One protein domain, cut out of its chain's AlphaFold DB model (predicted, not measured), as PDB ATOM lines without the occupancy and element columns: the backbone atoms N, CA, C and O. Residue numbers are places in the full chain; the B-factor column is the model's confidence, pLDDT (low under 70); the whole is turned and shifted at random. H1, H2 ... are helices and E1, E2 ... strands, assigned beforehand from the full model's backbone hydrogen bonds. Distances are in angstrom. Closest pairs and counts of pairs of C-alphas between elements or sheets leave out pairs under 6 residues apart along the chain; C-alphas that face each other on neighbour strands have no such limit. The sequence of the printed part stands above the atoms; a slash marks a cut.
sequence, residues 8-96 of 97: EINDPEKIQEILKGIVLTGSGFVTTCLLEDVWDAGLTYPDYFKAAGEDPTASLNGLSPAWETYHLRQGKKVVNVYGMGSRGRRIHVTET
ATOM      1  N   GLU A   8     110.513 134.857  85.916       98.31
ATOM      2  CA  GLU A   8     109.399 135.374  85.135       98.31
ATOM      3  C   GLU A   8     109.978 136.029  83.876       98.31
ATOM      4  O   GLU A   8     110.841 136.905  83.962       98.31
ATOM      5  N   ILE A   9     109.584 135.532  82.704       98.25
ATOM      6  CA  ILE A   9     110.183 135.859  81.407       98.25
ATOM      7  C   ILE A   9     109.052 136.146  80.418       98.25
ATOM      8  O   ILE A   9     108.101 135.377  80.330       98.25
ATOM      9  N   ASN A  10     109.186 137.232  79.654       98.00
ATOM     10  CA  ASN A  10     108.219 137.671  78.632       98.00
ATOM     11  C   ASN A  10     108.844 137.746  77.225       98.00
ATOM     12  O   ASN A  10     108.321 138.404  76.331       98.00
ATOM     13  N   ASP A  11     110.023 137.151  77.060       98.06
ATOM     14  CA  ASP A  11     110.809 137.148  75.830       98.06
ATOM     15  C   ASP A  11     110.727 135.746  75.201       98.06
ATOM     16  O   ASP A  11     111.273 134.806  75.784       98.06
ATOM     17  N   PRO A  12     110.035 135.576  74.061       97.69
ATOM     18  CA  PRO A  12     109.776 134.258  73.484       97.69
ATOM     19  C   PRO A  12     111.027 133.437  73.175       97.69
ATOM     20  O   PRO A  12     111.013 132.218  73.347       97.69
ATOM     21  N   GLU A  13     112.119 134.078  72.753       97.69
ATOM     22  CA  GLU A  13     113.371 133.383  72.449       97.69
ATOM     23  C   GLU A  13     114.002 132.845  73.736       97.69
ATOM     24  O   GLU A  13     114.315 131.658  73.826       97.69
ATOM     25  N   LYS A  14     114.091 133.672  74.785       98.06
ATOM     26  CA  LYS A  14     114.584 133.230  76.101       98.06
ATOM     27  C   LYS A  14     113.698 132.157  76.723       98.06
ATOM     28  O   LYS A  14     114.214 131.274  77.408       98.06
ATOM     29  N   ILE A  15     112.386 132.225  76.497       98.50
ATOM     30  CA  ILE A  15     111.452 131.189  76.944       98.50
ATOM     31  C   ILE A  15     111.758 129.868  76.233       98.50
ATOM     32  O   ILE A  15     111.879 128.836  76.881       98.50
ATOM     33  N   GLN A  16     111.943 129.869  74.916       98.06
ATOM     34  CA  GLN A  16     112.287 128.634  74.210       98.06
ATOM     35  C   GLN A  16     113.635 128.069  74.672       98.06
ATOM     36  O   GLN A  16     113.735 126.870  74.926       98.06
ATOM     37  N   GLU A  17     114.649 128.918  74.851       98.06
ATOM     38  CA  GLU A  17     115.966 128.486  75.335       98.06
ATOM     39  C   GLU A  17     115.909 127.858  76.732       98.06
ATOM     40  O   GLU A  17     116.530 126.821  76.965       98.06
ATOM     41  N   ILE A  18     115.133 128.428  77.662       97.88
ATOM     42  CA  ILE A  18     115.018 127.844  79.002       97.88
ATOM     43  C   ILE A  18     114.255 126.515  78.983       97.88
ATOM     44  O   ILE A  18     114.640 125.582  79.686       97.88
ATOM     45  N   LEU A  19     113.220 126.391  78.146       98.31
ATOM     46  CA  LEU A  19     112.403 125.178  78.049       98.31
ATOM     47  C   LEU A  19     113.158 123.987  77.457       98.31
ATOM     48  O   LEU A  19     112.934 122.865  77.912       98.31
ATOM     49  N   LYS A  20     114.088 124.216  76.519       98.12
ATOM     50  CA  LYS A  20     114.974 123.164  75.975       98.12
ATOM     51  C   LYS A  20     115.781 122.463  77.060       98.12
ATOM     52  O   LYS A  20     116.097 121.285  76.939       98.12
ATOM     53  N   GLY A  21     116.143 123.202  78.106       97.62
ATOM     54  CA  GLY A  21     116.961 122.687  79.191       97.62
ATOM     55  C   GLY A  21     116.180 121.959  80.282       97.62
ATOM     56  O   GLY A  21     116.813 121.341  81.138       97.62
ATOM     57  N   ILE A  22     114.848 122.061  80.310       98.12
ATOM     58  CA  ILE A  22     114.037 121.535  81.413       98.12
ATOM     59  C   ILE A  22     113.735 120.052  81.194       98.12
ATOM     60  O   ILE A  22     113.076 119.666  80.229       98.12
ATOM     61  N   VAL A  23     114.169 119.246  82.163       98.19
ATOM     62  CA  VAL A  23     113.927 117.802  82.255       98.19
ATOM     63  C   VAL A  23     113.171 117.517  83.546       98.19
ATOM     64  O   VAL A  23     113.594 117.939  84.627       98.19
ATOM     65  N   LEU A  24     112.078 116.767  83.445       97.50
ATOM     66  CA  LEU A  24     111.204 116.414  84.560       97.50
ATOM     67  C   LEU A  24     111.152 114.891  84.707       97.50
ATOM     68  O   LEU A  24     110.736 114.187  83.793       97.50
ATOM     69  N   THR A  25     111.544 114.377  85.870       96.38
ATOM     70  CA  THR A  25     111.560 112.934  86.175       96.38
ATOM     71  C   THR A  25     110.689 112.619  87.394       96.38
ATOM     72  O   THR A  25     110.029 113.508  87.932       96.38
ATOM     73  N   GLY A  26     110.641 111.360  87.832       93.19
ATOM     74  CA  GLY A  26     109.838 110.942  88.982       93.19
ATOM     75  C   GLY A  26     108.463 110.409  88.578       93.19
ATOM     76  O   GLY A  26     108.347 109.654  87.617       93.19
ATOM     77  N   SER A  27     107.429 110.749  89.348       92.06
ATOM     78  CA  SER A  27     106.074 110.205  89.175       92.06
ATOM     79  C   SER A  27     105.112 111.197  88.519       92.06
ATOM     80  O   SER A  27     105.106 112.378  88.871       92.06
ATOM     81  N   GLY A  28     104.231 110.703  87.647       94.62
ATOM     82  CA  GLY A  28     103.261 111.518  86.912       94.62
ATOM     83  C   GLY A  28     103.821 111.982  85.568       94.62
ATOM     84  O   GLY A  28     104.425 111.192  84.850       94.62
ATOM     85  N   PHE A  29     103.601 113.249  85.224       96.25
ATOM     86  CA  PHE A  29     104.148 113.858  84.013       96.25
ATOM     87  C   PHE A  29     105.682 113.946  84.080       96.25
ATOM     88  O   PHE A  29     106.249 114.551  85.000       96.25
ATOM     89  N   VAL A  30     106.335 113.346  83.087       97.06
ATOM     90  CA  VAL A  30     107.788 113.311  82.907       97.06
ATOM     91  C   VAL A  30     108.125 113.710  81.479       97.06
ATOM     92  O   VAL A  30     107.349 113.436  80.568       97.06
ATOM     93  N   THR A  31     109.274 114.345  81.290       98.00
ATOM     94  CA  THR A  31     109.749 114.779  79.975       98.00
ATOM     95  C   THR A  31     111.260 114.960  79.985       98.00
ATOM     96  O   THR A  31     111.855 115.290  81.014       98.00
ATOM     97  N   THR A  32     111.884 114.751  78.831       97.88
ATOM     98  CA  THR A  32     113.295 115.065  78.580       97.88
ATOM     99  C   THR A  32     113.498 116.433  77.932       97.88
ATOM    100  O   THR A  32     114.641 116.858  77.800       97.88
ATOM    101  N   CYS A  33     112.426 117.108  77.512       97.88
ATOM    102  CA  CYS A  33     112.475 118.426  76.891       97.88
ATOM    103  C   CYS A  33     111.100 119.095  77.002       97.88
ATOM    104  O   CYS A  33     110.221 118.859  76.177       97.88
ATOM    105  N   LEU A  34     110.911 119.968  77.998       98.00
ATOM    106  CA  LEU A  34     109.611 120.619  78.207       98.00
ATOM    107  C   LEU A  34     109.164 121.478  77.009       98.00
ATOM    108  O   LEU A  34     107.972 121.724  76.841       98.00
ATOM    109  N   LEU A  35     110.099 121.940  76.170       98.25
ATOM    110  CA  LEU A  35     109.758 122.687  74.958       98.25
ATOM    111  C   LEU A  35     108.916 121.854  73.980       98.25
ATOM    112  O   LEU A  35     107.974 122.388  73.400       98.25
ATOM    113  N   GLU A  36     109.229 120.568  73.817       98.06
ATOM    114  CA  GLU A  36     108.495 119.681  72.906       98.06
ATOM    115  C   GLU A  36     107.048 119.498  73.375       98.06
ATOM    116  O   GLU A  36     106.123 119.706  72.595       98.06
ATOM    117  N   ASP A  37     106.829 119.263  74.674       98.00
ATOM    118  CA  ASP A  37     105.476 119.144  75.236       98.00
ATOM    119  C   ASP A  37     104.659 120.440  75.086       98.00
ATOM    120  O   ASP A  37     103.443 120.421  74.877       98.00
ATOM    121  N   VAL A  38     105.322 121.594  75.208       96.75
ATOM    122  CA  VAL A  38     104.710 122.918  75.032       96.75
ATOM    123  C   VAL A  38     104.315 123.147  73.568       96.75
ATOM    124  O   VAL A  38     103.236 123.687  73.299       96.75
ATOM    125  N   TRP A  39     105.139 122.702  72.618       97.31
ATOM    126  CA  TRP A  39     104.809 122.718  71.194       97.31
ATOM    127  C   TRP A  39     103.662 121.772  70.848       97.31
ATOM    128  O   TRP A  39     102.743 122.195  70.146       97.31
ATOM    129  N   ASP A  40     103.645 120.563  71.406       96.44
ATOM    130  CA  ASP A  40     102.558 119.594  71.226       96.44
ATOM    131  C   ASP A  40     101.230 120.105  71.809       96.44
ATOM    132  O   ASP A  40     100.156 119.878  71.247       96.44
ATOM    133  N   ALA A  41     101.283 120.891  72.890       95.38
ATOM    134  CA  ALA A  41     100.128 121.616  73.423       95.38
ATOM    135  C   ALA A  41      99.677 122.794  72.526       95.38
ATOM    136  O   ALA A  41      98.592 123.361  72.707       95.38
ATOM    137  N   GLY A  42     100.484 123.169  71.532       95.00
ATOM    138  CA  GLY A  42     100.214 124.219  70.556       95.00
ATOM    139  C   GLY A  42     100.664 125.616  70.984       95.00
ATOM    140  O   GLY A  42     100.084 126.591  70.507       95.00
ATOM    141  N   LEU A  43     101.648 125.727  71.883       96.19
ATOM    142  CA  LEU A  43     102.317 126.989  72.222       96.19
ATOM    143  C   LEU A  43     103.648 127.058  71.465       96.19
ATOM    144  O   LEU A  43     104.719 126.879  72.035       96.19
ATOM    145  N   THR A  44     103.591 127.288  70.155       95.81
ATOM    146  CA  THR A  44     104.793 127.336  69.302       95.81
ATOM    147  C   THR A  44     105.660 128.574  69.532       95.81
ATOM    148  O   THR A  44     106.827 128.589  69.149       95.81
ATOM    149  N   TYR A  45     105.099 129.616  70.143       96.12
ATOM    150  CA  TYR A  45     105.752 130.894  70.399       96.12
ATOM    151  C   TYR A  45     105.238 131.514  71.716       96.12
ATOM    152  O   TYR A  45     104.479 132.487  71.688       96.12
ATOM    153  N   PRO A  46     105.580 130.920  72.878       97.19
ATOM    154  CA  PRO A  46     105.099 131.382  74.178       97.19
ATOM    155  C   PRO A  46     105.559 132.815  74.466       97.19
ATOM    156  O   PRO A  46     106.720 133.159  74.267       97.19
ATOM    157  N   ASP A  47     104.635 133.641  74.953       97.44
ATOM    158  CA  ASP A  47     104.853 135.062  75.258       97.44
ATOM    159  C   ASP A  47     105.051 135.343  76.752       97.44
ATOM    160  O   ASP A  47     105.382 136.462  77.143       97.44
ATOM    161  N   TYR A  48     104.853 134.324  77.586       98.38
ATOM    162  CA  TYR A  48     104.989 134.401  79.031       98.38
ATOM    163  C   TYR A  48     105.434 133.053  79.587       98.38
ATOM    164  O   TYR A  48     104.883 132.006  79.233       98.38
ATOM    165  N   PHE A  49     106.390 133.099  80.506       98.56
ATOM    166  CA  PHE A  49     106.860 131.962  81.277       98.56
ATOM    167  C   PHE A  49     107.096 132.373  82.721       98.56
ATOM    168  O   PHE A  49     107.760 133.375  82.995       98.56
ATOM    169  N   LYS A  50     106.623 131.549  83.649       98.50
ATOM    170  CA  LYS A  50     106.930 131.673  85.068       98.50
ATOM    171  C   LYS A  50     107.220 130.311  85.663       98.50
ATOM    172  O   LYS A  50     106.464 129.371  85.434       98.50
ATOM    173  N   ALA A  51     108.275 130.227  86.463       98.06
ATOM    174  CA  ALA A  51     108.602 129.014  87.194       98.06
ATOM    175  C   ALA A  51     109.051 129.323  88.624       98.06
ATOM    176  O   ALA A  51     109.722 130.325  88.882       98.06
ATOM    177  N   ALA A  52     108.615 128.487  89.564       96.88
ATOM    178  CA  ALA A  52     108.842 128.675  90.992       96.88
ATOM    179  C   ALA A  52     108.740 127.353  91.768       96.88
ATOM    180  O   ALA A  52     108.256 126.340  91.255       96.88
ATOM    181  N   GLY A  53     109.156 127.398  93.033       94.62
ATOM    182  CA  GLY A  53     109.230 126.230  93.910       94.62
ATOM    183  C   GLY A  53     110.505 125.425  93.683       94.62
ATOM    184  O   GLY A  53     111.381 125.843  92.928       94.62
ATOM    185  N   GLU A  54     110.603 124.287  94.357       93.88
ATOM    186  CA  GLU A  54     111.783 123.425  94.340       93.88
ATOM    187  C   GLU A  54     111.348 121.971  94.156       93.88
ATOM    188  O   GLU A  54     110.547 121.454  94.931       93.88
ATOM    189  N   ASP A  55     111.883 121.313  93.130       94.12
ATOM    190  CA  ASP A  55     111.618 119.907  92.850       94.12
ATOM    191  C   ASP A  55     112.943 119.167  92.606       94.12
ATOM    192  O   ASP A  55     113.628 119.429  91.611       94.12
ATOM    193  N   PRO A  56     113.326 118.222  93.487       94.31
ATOM    194  CA  PRO A  56     114.581 117.479  93.359       94.31
ATOM    195  C   PRO A  56     114.605 116.550  92.141       94.31
ATOM    196  O   PRO A  56     115.678 116.133  91.703       94.31
ATOM    197  N   THR A  57     113.438 116.230  91.581       95.50
ATOM    198  CA  THR A  57     113.292 115.394  90.384       95.50
ATOM    199  C   THR A  57     113.169 116.211  89.094       95.50
ATOM    200  O   THR A  57     113.064 115.629  88.010       95.50
ATOM    201  N   ALA A  58     113.215 117.542  89.191       96.50
ATOM    202  CA  ALA A  58     113.331 118.452  88.060       96.50
ATOM    203  C   ALA A  58     114.777 118.945  87.913       96.50
ATOM    204  O   ALA A  58     115.491 119.149  88.899       96.50
ATOM    205  N   SER A  59     115.207 119.175  86.675       97.12
ATOM    206  CA  SER A  59     116.502 119.787  86.386       97.12
ATOM    207  C   SER A  59     116.417 120.761  85.218       97.12
ATOM    208  O   SER A  59     115.591 120.588  84.324       97.12
ATOM    209  N   LEU A  60     117.292 121.765  85.223       97.25
ATOM    210  CA  LEU A  60     117.529 122.659  84.091       97.25
ATOM    211  C   LEU A  60     118.992 122.513  83.665       97.25
ATOM    212  O   LEU A  60     119.902 122.775  84.451       97.25
ATOM    213  N   ASN A  61     119.219 122.081  82.423       96.25
ATOM    214  CA  ASN A  61     120.545 121.815  81.856       96.25
ATOM    215  C   ASN A  61     121.392 120.876  82.736       96.25
ATOM    216  O   ASN A  61     122.584 121.096  82.945       96.25
ATOM    217  N   GLY A  62     120.755 119.847  83.306       95.19
ATOM    218  CA  GLY A  62     121.393 118.874  84.200       95.19
ATOM    219  C   GLY A  62     121.624 119.358  85.636       95.19
ATOM    220  O   GLY A  62     122.102 118.584  86.462       95.19
ATOM    221  N   LEU A  63     121.269 120.605  85.970       95.00
ATOM    222  CA  LEU A  63     121.345 121.127  87.335       95.00
ATOM    223  C   LEU A  63     120.021 120.896  88.070       95.00
ATOM    224  O   LEU A  63     118.973 121.369  87.633       95.00
ATOM    225  N   SER A  64     120.091 120.188  89.197       93.88
ATOM    226  CA  SER A  64     118.984 119.920  90.125       93.88
ATOM    227  C   SER A  64     119.335 120.459  91.526       93.88
ATOM    228  O   SER A  64     120.521 120.467  91.887       93.88
ATOM    229  N   PRO A  65     118.355 120.910  92.335       94.75
ATOM    230  CA  PRO A  65     116.922 120.978  92.034       94.75
ATOM    231  C   PRO A  65     116.560 122.163  91.129       94.75
ATOM    232  O   PRO A  65     117.133 123.249  91.252       94.75
ATOM    233  N   ALA A  66     115.587 121.945  90.243       95.69
ATOM    234  CA  ALA A  66     114.925 123.002  89.476       95.69
ATOM    235  C   ALA A  66     113.533 123.308  90.058       95.69
ATOM    236  O   ALA A  66     113.250 122.995  91.216       95.69
ATOM    237  N   TRP A  67     112.674 123.963  89.276       96.62
ATOM    238  CA  TRP A  67     111.375 124.435  89.751       96.62
ATOM    239  C   TRP A  67     110.327 123.328  89.854       96.62
ATOM    240  O   TRP A  67     110.322 122.359  89.094       96.62
ATOM    241  N   GLU A  68     109.394 123.529  90.778       95.75
ATOM    242  CA  GLU A  68     108.260 122.638  91.016       95.75
ATOM    243  C   GLU A  68     107.076 122.949  90.094       95.75
ATOM    244  O   GLU A  68     106.351 122.050  89.667       95.75
ATOM    245  N   THR A  69     106.872 124.227  89.783       97.19
ATOM    246  CA  THR A  69     105.737 124.708  88.993       97.19
ATOM    247  C   THR A  69     106.208 125.486  87.779       97.19
ATOM    248  O   THR A  69     107.173 126.245  87.868       97.19
ATOM    249  N   TYR A  70     105.500 125.312  86.661       98.12
ATOM    250  CA  TYR A  70     105.760 125.991  85.394       98.12
ATOM    251  C   TYR A  70     104.436 126.506  84.830       98.12
ATOM    252  O   TYR A  70     103.478 125.744  84.711       98.12
ATOM    253  N   HIS A  71     104.379 127.785  84.480       98.25
ATOM    254  CA  HIS A  71     103.234 128.439  83.856       98.25
ATOM    255  C   HIS A  71     103.695 129.046  82.540       98.25
ATOM    256  O   HIS A  71     104.562 129.918  82.529       98.25
ATOM    257  N   LEU A  72     103.084 128.620  81.443       98.31
ATOM    258  CA  LEU A  72     103.319 129.152  80.110       98.31
ATOM    259  C   LEU A  72     102.038 129.721  79.535       98.31
ATOM    260  O   LEU A  72     100.963 129.162  79.749       98.31
ATOM    261  N   ARG A  73     102.161 130.781  78.743       97.62
ATOM    262  CA  ARG A  73     101.045 131.323  77.969       97.62
ATOM    263  C   ARG A  73     101.495 131.734  76.572       97.62
ATOM    264  O   ARG A  73     102.623 132.178  76.370       97.62
ATOM    265  N   GLN A  74     100.573 131.604  75.625       96.94
ATOM    266  CA  GLN A  74     100.610 132.249  74.319       96.94
ATOM    267  C   GLN A  74      99.212 132.782  73.996       96.94
ATOM    268  O   GLN A  74      98.285 132.010  73.729       96.94
ATOM    269  N   GLY A  75      99.031 134.102  74.049       93.00
ATOM    270  CA  GLY A  75      97.716 134.723  73.903       93.00
ATOM    271  C   GLY A  75      96.708 134.177  74.924       93.00
ATOM    272  O   GLY A  75      96.822 134.441  76.120       93.00
ATOM    273  N   LYS A  76      95.711 133.418  74.450       93.31
ATOM    274  CA  LYS A  76      94.669 132.787  75.282       93.31
ATOM    275  C   LYS A  76      95.006 131.367  75.740       93.31
ATOM    276  O   LYS A  76      94.334 130.813  76.607       93.31
ATOM    277  N   LYS A  77      96.030 130.742  75.164       95.75
ATOM    278  CA  LYS A  77      96.391 129.371  75.512       95.75
ATOM    279  C   LYS A  77      97.370 129.369  76.678       95.75
ATOM    280  O   LYS A  77      98.321 130.145  76.681       95.75
ATOM    281  N   VAL A  78      97.138 128.496  77.653       97.25
ATOM    282  CA  VAL A  78      97.942 128.367  78.872       97.25
ATOM    283  C   VAL A  78      98.318 126.903  79.078       97.25
ATOM    284  O   VAL A  78      97.460 126.027  78.975       97.25
ATOM    285  N   VAL A  79      99.583 126.648  79.412       97.81
ATOM    286  CA  VAL A  79     100.074 125.346  79.887       97.81
ATOM    287  C   VAL A  79     100.575 125.520  81.309       97.81
ATOM    288  O   VAL A  79     101.443 126.347  81.570       97.81
ATOM    289  N   ASN A  80     100.047 124.723  82.229       97.56
ATOM    290  CA  ASN A  80     100.546 124.636  83.592       97.56
ATOM    291  C   ASN A  80     101.120 123.247  83.846       97.56
ATOM    292  O   ASN A  80     100.449 122.244  83.604       97.56
ATOM    293  N   VAL A  81     102.323 123.195  84.404       97.25
ATOM    294  CA  VAL A  81     102.886 121.995  85.016       97.25
ATOM    295  C   VAL A  81     102.905 122.214  86.523       97.25
ATOM    296  O   VAL A  81     103.555 123.132  87.022       97.25
ATOM    297  N   TYR A  82     102.165 121.380  87.243       93.75
ATOM    298  CA  TYR A  82     102.109 121.369  88.701       93.75
ATOM    299  C   TYR A  82     102.988 120.244  89.228       93.75
ATOM    300  O   TYR A  82     102.903 119.131  88.708       93.75
ATOM    301  N   GLY A  83     103.781 120.534  90.259       87.25
ATOM    302  CA  GLY A  83     104.757 119.621  90.846       87.25
ATOM    303  C   GLY A  83     104.199 118.347  91.473       87.25
ATOM    304  O   GLY A  83     103.019 118.005  91.351       87.25
ATOM    305  N   MET A  84     105.089 117.619  92.146       76.69
ATOM    306  CA  MET A  84     104.845 116.290  92.708       76.69
ATOM    307  C   MET A  84     103.987 116.348  93.985       76.69
ATOM    308  O   MET A  84     104.444 116.059  95.085       76.69
ATOM    309  N   GLY A  85     102.710 116.714  93.849       73.31
ATOM    310  CA  GLY A  85     101.718 116.527  94.909       73.31
ATOM    311  C   GLY A  85     101.416 115.041  95.159       73.31
ATOM    312  O   GLY A  85     102.023 114.148  94.570       73.31
ATOM    313  N   SER A  86     100.389 114.740  95.959       78.81
ATOM    314  CA  SER A  86     100.001 113.356  96.307       78.81
ATOM    315  C   SER A  86      99.615 112.455  95.122       78.81
ATOM    316  O   SER A  86      99.467 111.247  95.291       78.81
ATOM    317  N   ARG A  87      99.436 113.026  93.924       81.38
ATOM    318  CA  ARG A  87      99.075 112.317  92.684       81.38
ATOM    319  C   ARG A  87     100.201 112.298  91.637       81.38
ATOM    320  O   ARG A  87      99.946 111.890  90.508       81.38
ATOM    321  N   GLY A  88     101.406 112.746  91.991       89.31
ATOM    322  CA  GLY A  88     102.499 112.971  91.040       89.31
ATOM    323  C   GLY A  88     102.319 114.250  90.212       89.31
ATOM    324  O   GLY A  88     101.298 114.938  90.323       89.31
ATOM    325  N   ARG A  89     103.330 114.577  89.398       94.81
ATOM    326  CA  ARG A  89     103.357 115.779  88.552       94.81
ATOM    327  C   ARG A  89     102.228 115.742  87.524       94.81
ATOM    328  O   ARG A  89     101.904 114.682  86.988       94.81
ATOM    329  N   ARG A  90     101.627 116.892  87.220       95.19
ATOM    330  CA  ARG A  90     100.504 116.995  86.274       95.19
ATOM    331  C   ARG A  90     100.712 118.143  85.304       95.19
ATOM    332  O   ARG A  90     101.091 119.228  85.727       95.19
ATOM    333  N   ILE A  91     100.366 117.914  84.044       95.88
ATOM    334  CA  ILE A  91     100.247 118.956  83.026       95.88
ATOM    335  C   ILE A  91      98.767 119.284  82.794       95.88
ATOM    336  O   ILE A  91      97.908 118.401  82.846       95.88
ATOM    337  N   HIS A  92      98.456 120.559  82.584       96.12
ATOM    338  CA  HIS A  92      97.117 121.041  82.274       96.12
ATOM    339  C   HIS A  92      97.202 122.106  81.186       96.12
ATOM    340  O   HIS A  92      97.895 123.108  81.354       96.12
ATOM    341  N   VAL A  93      96.478 121.889  80.090       95.88
ATOM    342  CA  VAL A  93      96.370 122.827  78.972       95.88
ATOM    343  C   VAL A  93      94.964 123.412  78.963       95.88
ATOM    344  O   VAL A  93      93.988 122.665  79.021       95.88
ATOM    345  N   THR A  94      94.855 124.735  78.901       94.94
ATOM    346  CA  THR A  94      93.571 125.444  78.841       94.94
ATOM    347  C   THR A  94      93.604 126.517  77.768       94.94
ATOM    348  O   THR A  94      94.600 127.227  77.639       94.94
ATOM    349  N   GLU A  95      92.495 126.694  77.059       87.75
ATOM    350  CA  GLU A  95      92.246 127.875  76.233       87.75
ATOM    351  C   GLU A  95      91.277 128.775  76.997       87.75
ATOM    352  O   GLU A  95      90.169 128.357  77.339       87.75
ATOM    353  N   THR A  96      91.710 129.986  77.354       73.44
ATOM    354  CA  THR A  96      90.810 130.954  77.979       73.44
ATOM    355  C   THR A  96      89.817 131.485  76.934       73.44
ATOM    356  O   THR A  96      90.209 131.671  75.783       73.44
TER     357      THR A  96
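AT A GLANCE: This is residues 8 to 96 of the 97 residues of an uncharacterized protein of Leptospirillum ferrodiazotrophum (UniProt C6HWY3). A wall of four antiparallel strands, in the order E2, E4, E5, E6, has helices H1 and H2 and a small two-stranded pair, E1 with E3, gathered over one side, while its other side is bare. H1 lies over E2, an edge strand of the wall, and H2 touches H1 at a steep tilt and only grazes the sheet with residues 34 to 38. The printed part has 89 residues with two named helices and six named strands, in the order H1, E1, H2, E2, E3, E4, E5, E6; the class is mixed, helices and strands. It is compact, with a radius of gyration of the C-alphas of 11.9 A, and rounded, spanning 30 by 25 by 20 A.

IN THESE COORDINATES: Look first for the large sheet: E2 is residues 48 to 52, E4 residues 69 to 74, 17.3 A long, E5 residues 77 to 82, 16.5 A, and E6 residues 90 to 95, 17.0 A. Find C-alpha 69 at (105.737, 124.708, 88.993), where E4 begins, and C-alpha 95 at (92.246, 127.875, 76.233), where E6 ends. H1, residues 12 to 20, begins at C-alpha 12 at (109.776, 134.258, 73.484) and is 12.5 A long. H2 is residues 34 to 40, 10.0 A long. The short strands are E1, residues 22 to 24, and E3, residues 58 to 60.

HOW THE PARTS SIT: Start at E4, E5 and E6, a meander, each strand the antiparallel neighbour of the one before; E4 and E5 form a hairpin, and so do E5 and E6. Between E4 and E5, N 72 and O 79 are 2.8 A apart, within hydrogen-bond range; so are N 80 and O 92, 2.8 A, between E5 and E6. On the other side of E4 is E2, an edge strand, antiparallel to it, with N 71 and O 50 at 2.8 A. H1 is on the sheet, over E2, at a height of 9.8 A, and runs slantwise to the strands, at 34 degrees to E2 on the local plane. H2 only grazes the sheet with residues 34 to 38. H1 and H2 touch, closest at the C-alphas of Leu 19 and Leu 35, 4.8 A, and run opposite ways at a steep tilt of 68 degrees, only just short of perpendicular. E1 and E3 are antiparallel neighbours, with N 23 and O 59 at 2.9 A; E1 is apart from E2, E4, E5 and E6. In H1 and H2 every O i to N i+4 pair is within hydrogen-bond range.

THE WHOLE: The C-alphas of Glu 13 and Ser 86 are the two farthest apart, 33.9 A. The printed part has no cut, and no link is long. The mean pLDDT of the printed part is 95.2, and no printed residue is under 70.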